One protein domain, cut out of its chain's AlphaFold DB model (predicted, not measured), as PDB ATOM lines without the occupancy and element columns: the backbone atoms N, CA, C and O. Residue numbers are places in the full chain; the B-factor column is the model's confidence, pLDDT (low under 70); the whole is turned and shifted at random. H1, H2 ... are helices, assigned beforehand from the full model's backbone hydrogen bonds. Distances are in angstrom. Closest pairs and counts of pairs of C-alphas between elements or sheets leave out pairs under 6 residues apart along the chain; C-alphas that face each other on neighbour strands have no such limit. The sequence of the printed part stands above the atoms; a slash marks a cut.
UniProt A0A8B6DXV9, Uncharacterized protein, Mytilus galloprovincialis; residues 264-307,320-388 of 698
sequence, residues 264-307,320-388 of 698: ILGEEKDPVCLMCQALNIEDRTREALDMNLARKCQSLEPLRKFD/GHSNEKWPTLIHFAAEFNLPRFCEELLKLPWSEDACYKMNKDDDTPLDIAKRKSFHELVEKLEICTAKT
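What this domain is: This is residues 264 to 307 and 320 to 388 of the 698 residues of an uncharacterized protein of Mytilus galloprovincialis (UniProt A0A8B6DXV9). Two helical hairpins, H5 with H6 and H8 with H9, pack side by side as a core of four helices, and H7 crosses near one end of it. H3 packs along H6 on the side away from H9; H2 meets the first residues of H3, and the short H1 and H4 lie farthest from the middle, touching no helix. The printed part has 113 residues with nine named helices, H1 to H9 in order along the chain, and no named strand; the class is all helix. The whole is compact, with a radius of gyration of the C-alphas of 14.2 A and spans of 40, 33 and 26 A.

Where its parts are: H1 is residues 264 to 267, beginning at C-alpha 264 at (-21.734, -17.228, 16.947). H2 is residues 271 to 278, and H3 is residues 286 to 298, 18.2 A long. H4 is residues 301 to 304. After the cut come H5, residues 329 to 336, 10.7 A long, with C-alpha 329 at (-4.456, -2.862, 10.329), and H6, residues 339 to 346, 10.3 A long. H7 is residues 351 to 356 and H8 is residues 365 to 371. H9, the longest helix, is residues 375 to 388, 20.9 A long, and ends at C-alpha 388 at (12.313, 7.537, 10.380).

How they stand to each other: H1 and H2 are apart. H2 touches H3 at a steep tilt of 60 degrees, with residues 286 to 289 of H3 alone; the closest C-alphas, of Cys 276 and Leu 289, are 6.1 A apart. H3 and H4 meet only through their link. H3 touches H6 at a shallow tilt of 23 degrees, the same way, the C-alphas of Ala 294 and Phe 341 closest at 4.1 A. H5 and H6 form a hairpin, closest at the C-alphas of Ala 333 and Cys 342, 5.7 A. H5 touches H8 at a shallow tilt of 14 degrees, closest at the C-alphas of His 331 and Pro 365, 4.7 A. H6 touches H9 at a shallow tilt of 13 degrees, closest at the C-alphas of Pro 339 and Leu 377, 5.4 A. H7 touches H9, about perpendicular at 84 degrees, closest at the C-alphas of Glu 352 and Cys 384, 7.0 A. H7 and H5 only just touch, with 3 pairs of C-alphas within 8 A. H8 and H9 form a hairpin, closest at the C-alphas of Ala 369 and Val 378, 5.7 A. Every O i to N i+4 pair is within hydrogen-bond range in H2, H3, H5, H6, H7 and H8, and 9 of 10 are in H9; H1 and H4 are too short for such a pair.

The domain as a whole: The two C-alphas farthest apart, of Ile 264 and Lys 387, are 43.0 A apart. Residues 308 to 319 are not printed, and C-alphas 307 and 320 are 24.1 A apart across this cut. Of the links that are printed whole, no link is long. The mean pLDDT of the printed part is 89.7, and it is under 70 at residues 301 to 307, 320 and 388.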
ATOM      1  N   ILE A 264     -22.085 -16.608  18.241       82.12
ATOM      2  CA  ILE A 264     -21.734 -17.228  16.947       82.12
ATOM      3  C   ILE A 264     -20.288 -16.900  16.550       82.12
ATOM      4  O   ILE A 264     -19.530 -17.782  16.160       82.12
ATOM      5  N   LEU A 265     -19.886 -15.632  16.662       81.75
ATOM      6  CA  LEU A 265     -18.522 -15.200  16.355       81.75
ATOM      7  C   LEU A 265     -17.504 -15.733  17.371       81.75
ATOM      8  O   LEU A 265     -16.339 -15.903  17.026       81.75
ATOM      9  N   GLY A 266     -17.926 -15.993  18.609       77.88
ATOM     10  CA  GLY A 266     -17.099 -16.593  19.653       77.88
ATOM     11  C   GLY A 266     -16.897 -18.101  19.489       77.88
ATOM     12  O   GLY A 266     -15.920 -18.637  20.010       77.88
ATOM     13  N   GLU A 267     -17.790 -18.786  18.771       78.50
ATOM     14  CA  GLU A 267     -17.645 -20.206  18.427       78.50
ATOM     15  C   GLU A 267     -16.593 -20.439  17.332       78.50
ATOM     16  O   GLU A 267     -15.966 -21.504  17.293       78.50
ATOM     17  N   GLU A 268     -16.357 -19.444  16.473       77.94
ATOM     18  CA  GLU A 268     -15.395 -19.542  15.381       77.94
ATOM     19  C   GLU A 268     -13.955 -19.429  15.903       77.94
ATOM     20  O   GLU A 268     -13.534 -18.414  16.464       77.94
ATOM     21  N   LYS A 269     -13.179 -20.503  15.731       76.19
ATOM     22  CA  LYS A 269     -11.828 -20.614  16.306       76.19
ATOM     23  C   LYS A 269     -10.756 -19.962  15.445       76.19
ATOM     24  O   LYS A 269      -9.688 -19.643  15.968       76.19
ATOM     25  N   ASP A 270     -11.023 -19.792  14.150       85.56
ATOM     26  CA  ASP A 270     -10.066 -19.222  13.211       85.56
ATOM     27  C   ASP A 270     -10.605 -17.936  12.559       85.56
ATOM     28  O   ASP A 270     -11.405 -17.991  11.617       85.56
ATOM     29  N   PRO A 271     -10.147 -16.753  13.009       86.38
ATOM     30  CA  PRO A 271     -10.568 -15.484  12.428       86.38
ATOM     31  C   PRO A 271     -10.154 -15.340  10.954       86.38
ATOM     32  O   PRO A 271     -10.802 -14.591  10.226       86.38
ATOM     33  N   VAL A 272      -9.122 -16.056  10.484       89.38
ATOM     34  CA  VAL A 272      -8.720 -16.046   9.067       89.38
ATOM     35  C   VAL A 272      -9.803 -16.706   8.219       89.38
ATOM     36  O   VAL A 272     -10.261 -16.113   7.244       89.38
ATOM     37  N   CYS A 273     -10.277 -17.885   8.630       89.38
ATOM     38  CA  CYS A 273     -11.364 -18.595   7.957       89.38
ATOM     39  C   CYS A 273     -12.649 -17.754   7.913       89.38
ATOM     40  O   CYS A 273     -13.275 -17.640   6.856       89.38
ATOM     41  N   LEU A 274     -12.999 -17.108   9.031       90.44
ATOM     42  CA  LEU A 274     -14.147 -16.203   9.101       90.44
ATOM     43  C   LEU A 274     -14.021 -15.041   8.108       90.44
ATOM     44  O   LEU A 274     -14.974 -14.718   7.401       90.44
ATOM     45  N   MET A 275     -12.847 -14.410   8.032       90.69
ATOM     46  CA  MET A 275     -12.632 -13.303   7.100       90.69
ATOM     47  C   MET A 275     -12.647 -13.763   5.643       90.69
ATOM     48  O   MET A 275     -13.231 -13.072   4.810       90.69
ATOM     49  N   CYS A 276     -12.076 -14.928   5.324       93.12
ATOM     50  CA  CYS A 276     -12.188 -15.508   3.985       93.12
ATOM     51  C   CYS A 276     -13.654 -15.717   3.592       93.12
ATOM     52  O   CYS A 276     -14.047 -15.327   2.496       93.12
ATOM     53  N   GLN A 277     -14.480 -16.254   4.496       90.56
ATOM     54  CA  GLN A 277     -15.919 -16.408   4.260       90.56
ATOM     55  C   GLN A 277     -16.615 -15.059   4.054       90.56
ATOM     56  O   GLN A 277     -17.369 -14.897   3.097       90.56
ATOM     57  N   ALA A 278     -16.343 -14.077   4.917       90.69
ATOM     58  CA  ALA A 278     -16.955 -12.752   4.831       90.69
ATOM     59  C   ALA A 278     -16.581 -12.005   3.538       90.69
ATOM     60  O   ALA A 278     -17.384 -11.243   3.004       90.69
ATOM     61  N   LEU A 279     -15.370 -12.231   3.025       90.75
ATOM     62  CA  LEU A 279     -14.866 -11.637   1.786       90.75
ATOM     63  C   LEU A 279     -15.160 -12.484   0.541       90.75
ATOM     64  O   LEU A 279     -14.741 -12.100  -0.552       90.75
ATOM     65  N   ASN A 280     -15.878 -13.601   0.699       92.81
ATOM     66  CA  ASN A 280     -16.190 -14.554  -0.361       92.81
ATOM     67  C   ASN A 280     -14.934 -15.044  -1.112       92.81
ATOM     68  O   ASN A 280     -14.897 -15.078  -2.340       92.81
ATOM     69  N   ILE A 281     -13.882 -15.372  -0.359       93.44
ATOM     70  CA  ILE A 281     -12.654 -15.981  -0.873       93.44
ATOM     71  C   ILE A 281     -12.839 -17.500  -0.818       93.44
ATOM     72  O   ILE A 281     -13.039 -18.062   0.260       93.44
ATOM     73  N   GLU A 282     -12.789 -18.147  -1.982       89.25
ATOM     74  CA  GLU A 282     -12.981 -19.598  -2.129       89.25
ATOM     75  C   GLU A 282     -11.920 -20.379  -1.346       89.25
ATOM     76  O   GLU A 282     -12.235 -21.259  -0.538       89.25
ATOM     77  N   ASP A 283     -10.664 -19.969  -1.512       85.50
ATOM     78  CA  ASP A 283      -9.527 -20.508  -0.789       85.50
ATOM     79  C   ASP A 283      -9.487 -19.918   0.623       85.50
ATOM     80  O   ASP A 283      -9.069 -18.782   0.857       85.50
ATOM     81  N   ARG A 284      -9.909 -20.710   1.612       90.06
ATOM     82  CA  ARG A 284      -9.868 -20.347   3.042       90.06
ATOM     83  C   ARG A 284      -8.454 -20.428   3.626       90.06
ATOM     84  O   ARG A 284      -8.258 -20.900   4.743       90.06
ATOM     85  N   THR A 285      -7.463 -20.022   2.842       93.50
ATOM     86  CA  THR A 285      -6.050 -20.021   3.207       93.50
ATOM     87  C   THR A 285      -5.612 -18.617   3.598       93.50
ATOM     88  O   THR A 285      -6.162 -17.606   3.148       93.50
ATOM     89  N   ARG A 286      -4.593 -18.547   4.454       94.38
ATOM     90  CA  ARG A 286      -4.012 -17.276   4.891       94.38
ATOM     91  C   ARG A 286      -3.432 -16.504   3.711       94.38
ATOM     92  O   ARG A 286      -3.576 -15.290   3.641       94.38
ATOM     93  N   GLU A 287      -2.806 -17.206   2.779       95.44
ATOM     94  CA  GLU A 287      -2.144 -16.643   1.608       95.44
ATOM     95  C   GLU A 287      -3.162 -16.016   0.644       95.44
ATOM     96  O   GLU A 287      -2.925 -14.936   0.097       95.44
ATOM     97  N   ALA A 288      -4.325 -16.657   0.470       94.94
ATOM     98  CA  ALA A 288      -5.415 -16.109  -0.328       94.94
ATOM     99  C   ALA A 288      -6.013 -14.855   0.321       94.94
ATOM    100  O   ALA A 288      -6.264 -13.865  -0.375       94.94
ATOM    101  N   LEU A 289      -6.176 -14.861   1.651       96.38
ATOM    102  CA  LEU A 289      -6.598 -13.681   2.402       96.38
ATOM    103  C   LEU A 289      -5.596 -12.530   2.256       96.38
ATOM    104  O   LEU A 289      -6.000 -11.415   1.926       96.38
ATOM    105  N   ASP A 290      -4.304 -12.803   2.454       97.00
ATOM    106  CA  ASP A 290      -3.215 -11.828   2.337       97.00
ATOM    107  C   ASP A 290      -3.212 -11.165   0.953       97.00
ATOM    108  O   ASP A 290      -3.241  -9.940   0.826       97.00
ATOM    109  N   MET A 291      -3.286 -11.973  -0.109       96.69
ATOM    110  CA  MET A 291      -3.325 -11.482  -1.485       96.69
ATOM    111  C   MET A 291      -4.588 -10.663  -1.792       96.69
ATOM    112  O   MET A 291      -4.508  -9.644  -2.482       96.69
ATOM    113  N   ASN A 292      -5.758 -11.087  -1.304       96.12
ATOM    114  CA  ASN A 292      -7.012 -10.371  -1.544       96.12
ATOM    115  C   ASN A 292      -7.028  -9.015  -0.823       96.12
ATOM    116  O   ASN A 292      -7.367  -7.998  -1.433       96.12
ATOM    117  N   LEU A 293      -6.604  -8.988   0.443       95.75
ATOM    118  CA  LEU A 293      -6.490  -7.762   1.227       95.75
ATOM    119  C   LEU A 293      -5.445  -6.810   0.637       95.75
ATOM    120  O   LEU A 293      -5.726  -5.619   0.516       95.75
ATOM    121  N   ALA A 294      -4.293  -7.319   0.190       95.12
ATOM    122  CA  ALA A 294      -3.285  -6.524  -0.511       95.12
ATOM    123  C   ALA A 294      -3.859  -5.873  -1.781       95.12
ATOM    124  O   ALA A 294      -3.736  -4.663  -1.963       95.12
ATOM    125  N   ARG A 295      -4.577  -6.637  -2.617       94.75
ATOM    126  CA  ARG A 295      -5.224  -6.117  -3.836       94.75
ATOM    127  C   ARG A 295      -6.283  -5.057  -3.520       94.75
ATOM    128  O   ARG A 295      -6.336  -4.018  -4.176       94.75
ATOM    129  N   LYS A 296      -7.119  -5.289  -2.502       92.19
ATOM    130  CA  LYS A 296      -8.097  -4.291  -2.038       92.19
ATOM    131  C   LYS A 296      -7.393  -3.031  -1.537       92.19
ATOM    132  O   LYS A 296      -7.824  -1.938  -1.884       92.19
ATOM    133  N   CYS A 297      -6.291  -3.166  -0.804       90.69
ATOM    134  CA  CYS A 297      -5.493  -2.031  -0.344       90.69
ATOM    135  C   CYS A 297      -4.882  -1.241  -1.510       90.69
ATOM    136  O   CYS A 297      -4.926  -0.014  -1.499       90.69
ATOM    137  N   GLN A 298      -4.381  -1.918  -2.546       90.50
ATOM    138  CA  GLN A 298      -3.893  -1.274  -3.770       90.50
ATOM    139  C   GLN A 298      -4.999  -0.491  -4.481       90.50
ATOM    140  O   GLN A 298      -4.753   0.610  -4.952       90.50
ATOM    141  N   SER A 299      -6.235  -1.002  -4.510       88.00
ATOM    142  CA  SER A 299      -7.361  -0.288  -5.133       88.00
ATOM    143  C   SER A 299      -7.751   1.019  -4.423       88.00
ATOM    144  O   SER A 299      -8.472   1.835  -4.995       88.00
ATOM    145  N   LEU A 300      -7.240   1.266  -3.211       81.25
ATOM    146  CA  LEU A 300      -7.450   2.505  -2.457       81.25
ATOM    147  C   LEU A 300      -6.548   3.669  -2.923       81.25
ATOM    148  O   LEU A 300      -6.333   4.616  -2.167       81.25
ATOM    149  N   GLU A 301      -6.073   3.653  -4.173       67.81
ATOM    150  CA  GLU A 301      -5.291   4.719  -4.828       67.81
ATOM    151  C   GLU A 301      -5.734   6.170  -4.521       67.81
ATOM    152  O   GLU A 301      -4.856   7.013  -4.321       67.81
ATOM    153  N   PRO A 302      -7.037   6.520  -4.405       63.88
ATOM    154  CA  PRO A 302      -7.434   7.885  -4.051       63.88
ATOM    155  C   PRO A 302      -6.866   8.365  -2.707       63.88
ATOM    156  O   PRO A 302      -6.597   9.552  -2.548       63.88
ATOM    157  N   LEU A 303      -6.645   7.453  -1.753       64.06
ATOM    158  CA  LEU A 303      -6.072   7.760  -0.439       64.06
ATOM    159  C   LEU A 303      -4.553   7.979  -0.490       64.06
ATOM    160  O   LEU A 303      -4.017   8.665   0.375       64.06
ATOM    161  N   ARG A 304      -3.858   7.438  -1.503       66.12
ATOM    162  CA  ARG A 304      -2.409   7.640  -1.703       66.12
ATOM    163  C   ARG A 304      -2.081   9.030  -2.237       66.12
ATOM    164  O   ARG A 304      -1.010   9.550  -1.958       66.12
ATOM    165  N   LYS A 305      -3.009   9.627  -2.991       67.12
ATOM    166  CA  LYS A 305      -2.880  10.973  -3.574       67.12
ATOM    167  C   LYS A 305      -3.411  12.080  -2.661       67.12
ATOM    168  O   LYS A 305      -3.360  13.250  -3.028       67.12
ATOM    169  N   PHE A 306      -3.969  11.716  -1.507       66.25
ATOM    170  CA  PHE A 306      -4.551  12.672  -0.578       66.25
ATOM    171  C   PHE A 306      -3.446  13.272   0.297       66.25
ATOM    172  O   PHE A 306      -3.107  12.739   1.351       66.25
ATOM    173  N   ASP A 307      -2.851  14.357  -0.191       56.75
ATOM    174  CA  ASP A 307      -1.696  15.000   0.429       56.75
ATOM    175  C   ASP A 307      -2.100  15.815   1.681       56.75
ATOM    176  O   ASP A 307      -2.859  16.786   1.608       56.75
ATOM    177  N   GLY A 320      -0.389   7.434  21.851       67.44
ATOM    178  CA  GLY A 320      -0.804   6.859  23.110       67.44
ATOM    179  C   GLY A 320      -1.232   5.416  22.923       67.44
ATOM    180  O   GLY A 320      -1.847   5.048  21.918       67.44
ATOM    181  N   HIS A 321      -0.914   4.641  23.950       79.56
ATOM    182  CA  HIS A 321      -1.420   3.304  24.212       79.56
ATOM    183  C   HIS A 321      -2.885   3.137  23.800       79.56
ATOM    184  O   HIS A 321      -3.732   3.966  24.153       79.56
ATOM    185  N   SER A 322      -3.204   2.073  23.064       86.31
ATOM    186  CA  SER A 322      -4.591   1.736  22.743       86.31
ATOM    187  C   SER A 322      -5.094   0.605  23.630       86.31
ATOM    188  O   SER A 322      -4.409  -0.389  23.806       86.31
ATOM    189  N   ASN A 323      -6.342   0.680  24.097       89.38
ATOM    190  CA  ASN A 323      -6.973  -0.414  24.851       89.38
ATOM    191  C   ASN A 323      -7.433  -1.587  23.958       89.38
ATOM    192  O   ASN A 323      -8.047  -2.543  24.440       89.38
ATOM    193  N   GLU A 324      -7.176  -1.521  22.653       90.00
ATOM    194  CA  GLU A 324      -7.570  -2.536  21.678       90.00
ATOM    195  C   GLU A 324      -6.433  -3.527  21.400       90.00
ATOM    196  O   GLU A 324      -5.253  -3.175  21.427       90.00
ATOM    197  N   LYS A 325      -6.785  -4.782  21.084       90.50
ATOM    198  CA  LYS A 325      -5.801  -5.820  20.724       90.50
ATOM    199  C   LYS A 325      -5.087  -5.508  19.401       90.50
ATOM    200  O   LYS A 325      -3.896  -5.775  19.269       90.50
ATOM    201  N   TRP A 326      -5.817  -4.947  18.437       92.12
ATOM    202  CA  TRP A 326      -5.308  -4.604  17.108       92.12
ATOM    203  C   TRP A 326      -5.731  -3.180  16.741       92.12
ATOM    204  O   TRP A 326      -6.676  -2.997  15.976       92.12
ATOM    205  N   PRO A 327      -5.061  -2.158  17.294       92.12
ATOM    206  CA  PRO A 327      -5.468  -0.770  17.095       92.12
ATOM    207  C   PRO A 327      -5.236  -0.252  15.672       92.12
ATOM    208  O   PRO A 327      -5.715   0.827  15.327       92.12
ATOM    209  N   THR A 328      -4.459  -0.972  14.858       93.88
ATOM    210  CA  THR A 328      -4.225  -0.651  13.445       93.88
ATOM    211  C   THR A 328      -4.279  -1.917  12.593       93.88
ATOM    212  O   THR A 328      -4.063  -3.028  13.084       93.88
ATOM    213  N   LEU A 329      -4.510  -1.752  11.287       94.62
ATOM    214  CA  LEU A 329      -4.456  -2.862  10.329       94.62
ATOM    215  C   LEU A 329      -3.055  -3.492  10.238       94.62
ATOM    216  O   LEU A 329      -2.943  -4.667   9.903       94.62
ATOM    217  N   ILE A 330      -2.001  -2.750  10.595       95.50
ATOM    218  CA  ILE A 330      -0.630  -3.276  10.651       95.50
ATOM    219  C   ILE A 330      -0.479  -4.248  11.833       95.50
ATOM    220  O   ILE A 330       0.091  -5.320  11.659       95.50
ATOM    221  N   HIS A 331      -1.075  -3.955  12.999       95.69
ATOM    222  CA  HIS A 331      -1.130  -4.919  14.114       95.69
ATOM    223  C   HIS A 331      -1.877  -6.191  13.721       95.69
ATOM    224  O   HIS A 331      -1.475  -7.294  14.086       95.69
ATOM    225  N   PHE A 332      -2.973  -6.037  12.975       95.31
ATOM    226  CA  PHE A 332      -3.729  -7.169  12.462       95.31
ATOM    227  C   PHE A 332      -2.874  -8.019  11.506       95.31
ATOM    228  O   PHE A 332      -2.775  -9.232  11.681       95.31
ATOM    229  N   ALA A 333      -2.191  -7.390  10.546       96.19
ATOM    230  CA  ALA A 333      -1.294  -8.089   9.629       96.19
ATOM    231  C   ALA A 333      -0.146  -8.808  10.364       96.19
ATOM    232  O   ALA A 333       0.191  -9.941  10.013       96.19
ATOM    233  N   ALA A 334       0.390  -8.191  11.424       96.62
ATOM    234  CA  ALA A 334       1.409  -8.772  12.296       96.62
ATOM    235  C   ALA A 334       0.926  -9.974  13.103       96.62
ATOM    236  O   ALA A 334       1.635 -10.972  13.212       96.62
ATOM    237  N   GLU A 335      -0.299  -9.931  13.620       95.94
ATOM    238  CA  GLU A 335      -0.863 -11.041  14.384       95.94
ATOM    239  C   GLU A 335      -1.094 -12.285  13.510       95.94
ATOM    240  O   GLU A 335      -0.905 -13.409  13.988       95.94
ATOM    241  N   PHE A 336      -1.509 -12.100  12.254       95.06
ATOM    242  CA  PHE A 336      -1.964 -13.185  11.377       95.06
ATOM    243  C   PHE A 336      -0.981 -13.580  10.272       95.06
ATOM    244  O   PHE A 336      -1.327 -14.441   9.466       95.06
ATOM    245  N   ASN A 337       0.235 -13.025  10.271       96.38
ATOM    246  CA  ASN A 337       1.275 -13.260   9.263       96.38
ATOM    247  C   ASN A 337       0.810 -12.942   7.830       96.38
ATOM    248  O   ASN A 337       0.754 -13.826   6.977       96.38
ATOM    249  N   LEU A 338       0.443 -11.682   7.582       97.00
ATOM    250  CA  LEU A 338      -0.042 -11.200   6.282       97.00
ATOM    251  C   LEU A 338       0.987 -10.246   5.635       97.00
ATOM    252  O   LEU A 338       0.836  -9.020   5.722       97.00
ATOM    253  N   PRO A 339       2.085 -10.769   5.058       96.69
ATOM    254  CA  PRO A 339       3.220  -9.950   4.650       96.69
ATOM    255  C   PRO A 339       2.986  -9.102   3.404       96.69
ATOM    256  O   PRO A 339       3.596  -8.035   3.296       96.69
ATOM    257  N   ARG A 340       2.136  -9.523   2.461       97.06
ATOM    258  CA  ARG A 340       1.836  -8.724   1.259       97.06
ATOM    259  C   ARG A 340       0.882  -7.591   1.595       97.06
ATOM    260  O   ARG A 340       1.078  -6.461   1.159       97.06
ATOM    261  N   PHE A 341      -0.124  -7.874   2.414       96.19
ATOM    262  CA  PHE A 341      -1.049  -6.868   2.903       96.19
ATOM    263  C   PHE A 341      -0.326  -5.824   3.752       96.19
ATOM    264  O   PHE A 341      -0.523  -4.629   3.541       96.19
ATOM    265  N   CYS A 342       0.569  -6.253   4.649       96.06
ATOM    266  CA  CYS A 342       1.394  -5.331   5.424       96.06
ATOM    267  C   CYS A 342       2.247  -4.435   4.520       96.06
ATOM    268  O   CYS A 342       2.306  -3.233   4.738       96.06
ATOM    269  N   GLU A 343       2.874  -4.987   3.482       95.50
ATOM    270  CA  GLU A 343       3.678  -4.206   2.542       95.50
ATOM    271  C   GLU A 343       2.864  -3.114   1.833       95.50
ATOM    272  O   GLU A 343       3.323  -1.980   1.699       95.50
ATOM    273  N   GLU A 344       1.635  -3.423   1.417       94.94
ATOM    274  CA  GLU A 344       0.745  -2.437   0.796       94.94
ATOM    275  C   GLU A 344       0.262  -1.365   1.775       94.94
ATOM    276  O   GLU A 344       0.139  -0.201   1.383       94.94
ATOM    277  N   LEU A 345       0.048  -1.728   3.043       93.69
ATOM    278  CA  LEU A 345      -0.243  -0.770   4.109       93.69
ATOM    279  C   LEU A 345       0.951   0.147   4.380       93.69
ATOM    280  O   LEU A 345       0.755   1.341   4.587       93.69
ATOM    281  N   LEU A 346       2.180  -0.380   4.336       93.25
ATOM    282  CA  LEU A 346       3.404   0.392   4.566       93.25
ATOM    283  C   LEU A 346       3.646   1.474   3.505       93.25
ATOM    284  O   LEU A 346       4.277   2.485   3.804       93.25
ATOM    285  N   LYS A 347       3.102   1.303   2.295       91.06
ATOM    286  CA  LYS A 347       3.155   2.303   1.214       91.06
ATOM    287  C   LYS A 347       2.224   3.500   1.450       91.06
ATOM    288  O   LYS A 347       2.316   4.483   0.719       91.06
ATOM    289  N   LEU A 348       1.306   3.428   2.418       89.00
ATOM    290  CA  LEU A 348       0.397   4.531   2.732       89.00
ATOM    291  C   LEU A 348       1.122   5.617   3.552       89.00
ATOM    292  O   LEU A 348       1.931   5.264   4.405       89.00
ATOM    293  N   PRO A 349       0.786   6.914   3.387       82.50
ATOM    294  CA  PRO A 349       1.487   8.035   4.047       82.50
ATOM    295  C   PRO A 349       1.502   8.026   5.592       82.50
ATOM    296  O   PRO A 349       2.146   8.856   6.214       82.50
ATOM    297  N   TRP A 350       0.768   7.108   6.214       80.75
ATOM    298  CA  TRP A 350       0.404   7.083   7.636       80.75
ATOM    299  C   TRP A 350       0.841   5.788   8.308       80.75
ATOM    300  O   TRP A 350       0.507   5.505   9.461       80.75
ATOM    301  N   SER A 351       1.511   4.943   7.532       88.19
ATOM    302  CA  SER A 351       2.025   3.672   7.993       88.19
ATOM    303  C   SER A 351       3.022   3.858   9.125       88.19
ATOM    304  O   SER A 351       3.049   3.038  10.035       88.19
ATOM    305  N   GLU A 352       3.771   4.958   9.099       87.81
ATOM    306  CA  GLU A 352       4.767   5.322  10.096       87.81
ATOM    307  C   GLU A 352       4.161   5.427  11.502       87.81
ATOM    308  O   GLU A 352       4.517   4.644  12.383       87.81
ATOM    309  N   ASP A 353       3.165   6.297  11.695       88.06
ATOM    310  CA  ASP A 353       2.457   6.437  12.977       88.06
ATOM    311  C   ASP A 353       1.834   5.108  13.428       88.06
ATOM    312  O   ASP A 353       1.862   4.736  14.604       88.06
ATOM    313  N   ALA A 354       1.281   4.352  12.476       91.12
ATOM    314  CA  ALA A 354       0.656   3.067  12.749       91.12
ATOM    315  C   ALA A 354       1.658   1.969  13.156       91.12
ATOM    316  O   ALA A 354       1.238   1.019  13.825       91.12
ATOM    317  N   CYS A 355       2.937   2.093  12.776       92.50
ATOM    318  CA  CYS A 355       4.023   1.196  13.180       92.50
ATOM    319  C   CYS A 355       4.526   1.473  14.600       92.50
ATOM    320  O   CYS A 355       5.021   0.555  15.244       92.50
ATOM    321  N   TYR A 356       4.386   2.704  15.099       91.69
ATOM    322  CA  TYR A 356       4.809   3.073  16.457       91.69
ATOM    323  C   TYR A 356       3.701   2.978  17.503       91.69
ATOM    324  O   TYR A 356       3.967   3.046  18.703       91.69
ATOM    325  N   LYS A 357       2.448   2.824  17.073       91.94
ATOM    326  CA  LYS A 357       1.322   2.663  17.989       91.94
ATOM    327  C   LYS A 357       1.445   1.344  18.754       91.94
ATOM    328  O   LYS A 357       1.689   0.313  18.142       91.94
ATOM    329  N   MET A 358       1.234   1.387  20.065       94.31
ATOM    330  CA  MET A 358       1.214   0.206  20.932       94.31
ATOM    331  C   MET A 358      -0.219  -0.302  21.120       94.31
ATOM    332  O   MET A 358      -1.176   0.484  21.205       94.31
ATOM    333  N   ASN A 359      -0.378  -1.623  21.153       94.88
ATOM    334  CA  ASN A 359      -1.642  -2.268  21.500       94.88
ATOM    335  C   ASN A 359      -1.855  -2.310  23.022       94.88
ATOM    336  O   ASN A 359      -1.009  -1.868  23.784       94.88
ATOM    337  N   LYS A 360      -2.963  -2.907  23.476       95.12
ATOM    338  CA  LYS A 360      -3.288  -3.042  24.911       95.12
ATOM    339  C   LYS A 360      -2.231  -3.759  25.764       95.12
ATOM    340  O   LYS A 360      -2.282  -3.641  26.984       95.12
ATOM    341  N   ASP A 361      -1.365  -4.544  25.126       95.19
ATOM    342  CA  ASP A 361      -0.325  -5.367  25.743       95.19
ATOM    343  C   ASP A 361       1.057  -4.677  25.651       95.19
ATOM    344  O   ASP A 361       2.069  -5.315  25.912       95.19
ATOM    345  N   ASP A 362       1.090  -3.393  25.270       95.00
ATOM    346  CA  ASP A 362       2.291  -2.568  25.057       95.00
ATOM    347  C   ASP A 362       3.184  -3.052  23.893       95.00
ATOM    348  O   ASP A 362       4.303  -2.572  23.718       95.00
ATOM    349  N   ASP A 363       2.680  -3.955  23.043       96.38
ATOM    350  CA  ASP A 363       3.401  -4.455  21.872       96.38
ATOM    351  C   ASP A 363       3.161  -3.538  20.657       96.38
ATOM    352  O   ASP A 363       2.012  -3.234  20.305       96.38
ATOM    353  N   THR A 364       4.232  -3.162  19.950       96.00
ATOM    354  CA  THR A 364       4.139  -2.592  18.593       96.00
ATOM    355  C   THR A 364       3.901  -3.701  17.553       96.00
ATOM    356  O   THR A 364       4.139  -4.880  17.836       96.00
ATOM    357  N   PRO A 365       3.490  -3.397  16.303       96.62
ATOM    358  CA  PRO A 365       3.384  -4.413  15.254       96.62
ATOM    359  C   PRO A 365       4.687  -5.188  15.029       96.62
ATOM    360  O   PRO A 365       4.650  -6.384  14.732       96.62
ATOM    361  N   LEU A 366       5.833  -4.519  15.194       96.69
ATOM    362  CA  LEU A 366       7.145  -5.145  15.091       96.69
ATOM    363  C   LEU A 366       7.364  -6.159  16.219       96.69
ATOM    364  O   LEU A 366       7.813  -7.274  15.954       96.69
ATOM    365  N   ASP A 367       6.996  -5.808  17.451       97.31
ATOM    366  CA  ASP A 367       7.114  -6.701  18.608       97.31
ATOM    367  C   ASP A 367       6.203  -7.924  18.465       97.31
ATOM    368  O   ASP A 367       6.638  -9.050  18.709       97.31
ATOM    369  N   ILE A 368       4.975  -7.738  17.959       97.06
ATOM    370  CA  ILE A 368       4.053  -8.843  17.649       97.06
ATOM    371  C   ILE A 368       4.678  -9.794  16.619       97.06
ATOM    372  O   ILE A 368       4.684 -11.012  16.825       97.06
ATOM    373  N   ALA A 369       5.229  -9.256  15.525       97.06
ATOM    374  CA  ALA A 369       5.855 -10.057  14.474       97.06
ATOM    375  C   ALA A 369       7.097 -10.812  14.986       97.06
ATOM    376  O   ALA A 369       7.268 -11.995  14.678       97.06
ATOM    377  N   LYS A 370       7.925 -10.167  15.825       96.88
ATOM    378  CA  LYS A 370       9.092 -10.785  16.479       96.88
ATOM    379  C   LYS A 370       8.680 -11.905  17.425       96.88
ATOM    380  O   LYS A 370       9.200 -13.015  17.325       96.88
ATOM    381  N   ARG A 371       7.695 -11.648  18.289       97.12
ATOM    382  CA  ARG A 371       7.169 -12.614  19.263       97.12
ATOM    383  C   ARG A 371       6.580 -13.857  18.598       97.12
ATOM    384  O   ARG A 371       6.670 -14.942  19.164       97.12
ATOM    385  N   LYS A 372       6.004 -13.718  17.400       95.81
ATOM    386  CA  LYS A 372       5.477 -14.839  16.601       95.81
ATOM    387  C   LYS A 372       6.480 -15.451  15.614       95.81
ATOM    388  O   LYS A 372       6.126 -16.399  14.918       95.81
ATOM    389  N   SER A 373       7.714 -14.943  15.567       96.12
ATOM    390  CA  SER A 373       8.788 -15.418  14.679       96.12
ATOM    391  C   SER A 373       8.456 -15.322  13.179       96.12
ATOM    392  O   SER A 373       8.851 -16.172  12.382       96.12
ATOM    393  N   PHE A 374       7.744 -14.270  12.767       96.88
ATOM    394  CA  PHE A 374       7.425 -14.011  11.359       96.88
ATOM    395  C   PHE A 374       8.544 -13.214  10.679       96.88
ATOM    396  O   PHE A 374       8.436 -12.005  10.494       96.88
ATOM    397  N   HIS A 375       9.632 -13.895  10.316       95.81
ATOM    398  CA  HIS A 375      10.862 -13.265   9.815       95.81
ATOM    399  C   HIS A 375      10.655 -12.320   8.618       95.81
ATOM    400  O   HIS A 375      11.172 -11.207   8.646       95.81
ATOM    401  N   GLU A 376       9.855 -12.712   7.616       94.75
ATOM    402  CA  GLU A 376       9.566 -11.862   6.444       94.75
ATOM    403  C   GLU A 376       8.886 -10.545   6.852       94.75
ATOM    404  O   GLU A 376       9.177  -9.476   6.320       94.75
ATOM    405  N   LEU A 377       7.979 -10.609   7.827       94.94
ATOM    406  CA  LEU A 377       7.248  -9.437   8.283       94.94
ATOM    407  C   LEU A 377       8.102  -8.528   9.164       94.94
ATOM    408  O   LEU A 377       8.001  -7.306   9.064       94.94
ATOM    409  N   VAL A 378       8.952  -9.128  10.003       96.56
ATOM    410  CA  VAL A 378       9.926  -8.407  10.827       96.56
ATOM    411  C   VAL A 378      10.844  -7.575   9.941       96.56
ATOM    412  O   VAL A 378      10.960  -6.380  10.176       96.56
ATOM    413  N   GLU A 379      11.407  -8.154   8.879       95.31
ATOM    414  CA  GLU A 379      12.277  -7.432   7.943       95.31
ATOM    415  C   GLU A 379      11.571  -6.207   7.331       95.31
ATOM    416  O   GLU A 379      12.096  -5.091   7.359       95.31
ATOM    417  N   LYS A 380      10.335  -6.384   6.842       93.56
ATOM    418  CA  LYS A 380       9.547  -5.291   6.244       93.56
ATOM    419  C   LYS A 380       9.242  -4.171   7.246       93.56
ATOM    420  O   LYS A 380       9.328  -2.992   6.895       93.56
ATOM    421  N   LEU A 381       8.893  -4.527   8.482       93.50
ATOM    422  CA  LEU A 381       8.589  -3.565   9.544       93.50
ATOM    423  C   LEU A 381       9.850  -2.844  10.042       93.50
ATOM    424  O   LEU A 381       9.809  -1.629  10.230       93.50
ATOM    425  N   GLU A 382      10.984  -3.540  10.172       93.81
ATOM    426  CA  GLU A 382      12.263  -2.940  10.578       93.81
ATOM    427  C   GLU A 382      12.724  -1.873   9.586       93.81
ATOM    428  O   GLU A 382      13.107  -0.775  10.000       93.81
ATOM    429  N   ILE A 383      12.606  -2.141   8.281       90.69
ATOM    430  CA  ILE A 383      12.916  -1.164   7.229       90.69
ATOM    431  C   ILE A 383      12.053   0.097   7.376       90.69
ATOM    432  O   ILE A 383      12.556   1.206   7.187       90.69
ATOM    433  N   CYS A 384      10.767  -0.050   7.710       86.88
ATOM    434  CA  CYS A 384       9.878   1.091   7.921       86.88
ATOM    435  C   CYS A 384      10.302   1.903   9.150       86.88
ATOM    436  O   CYS A 384      10.533   3.103   9.026       86.88
ATOM    437  N   THR A 385      10.519   1.249  10.294       86.94
ATOM    438  CA  THR A 385      10.927   1.938  11.529       86.94
ATOM    439  C   THR A 385      12.322   2.571  11.431       86.94
ATOM    440  O   THR A 385      12.573   3.645  11.968       86.94
ATOM    441  N   ALA A 386      13.250   1.974  10.676       86.25
ATOM    442  CA  ALA A 386      14.607   2.499  10.541       86.25
ATOM    443  C   ALA A 386      14.679   3.782   9.692       86.25
ATOM    444  O   ALA A 386      15.521   4.643   9.959       86.25
ATOM    445  N   LYS A 387      13.809   3.936   8.681       77.69
ATOM    446  CA  LYS A 387      13.789   5.117   7.793       77.69
ATOM    447  C   LYS A 387      13.537   6.421   8.554       77.69
ATOM    448  O   LYS A 387      14.102   7.452   8.199       77.69
ATOM    449  N   THR A 388      12.757   6.361   9.623       64.94
ATOM    450  CA  THR A 388      12.313   7.537  10.380       64.94
ATOM    451  C   THR A 388      13.422   8.076  11.283       64.94
ATOM    452  O   THR A 388      13.641   9.282  11.366       64.94
TER     453      THR A 388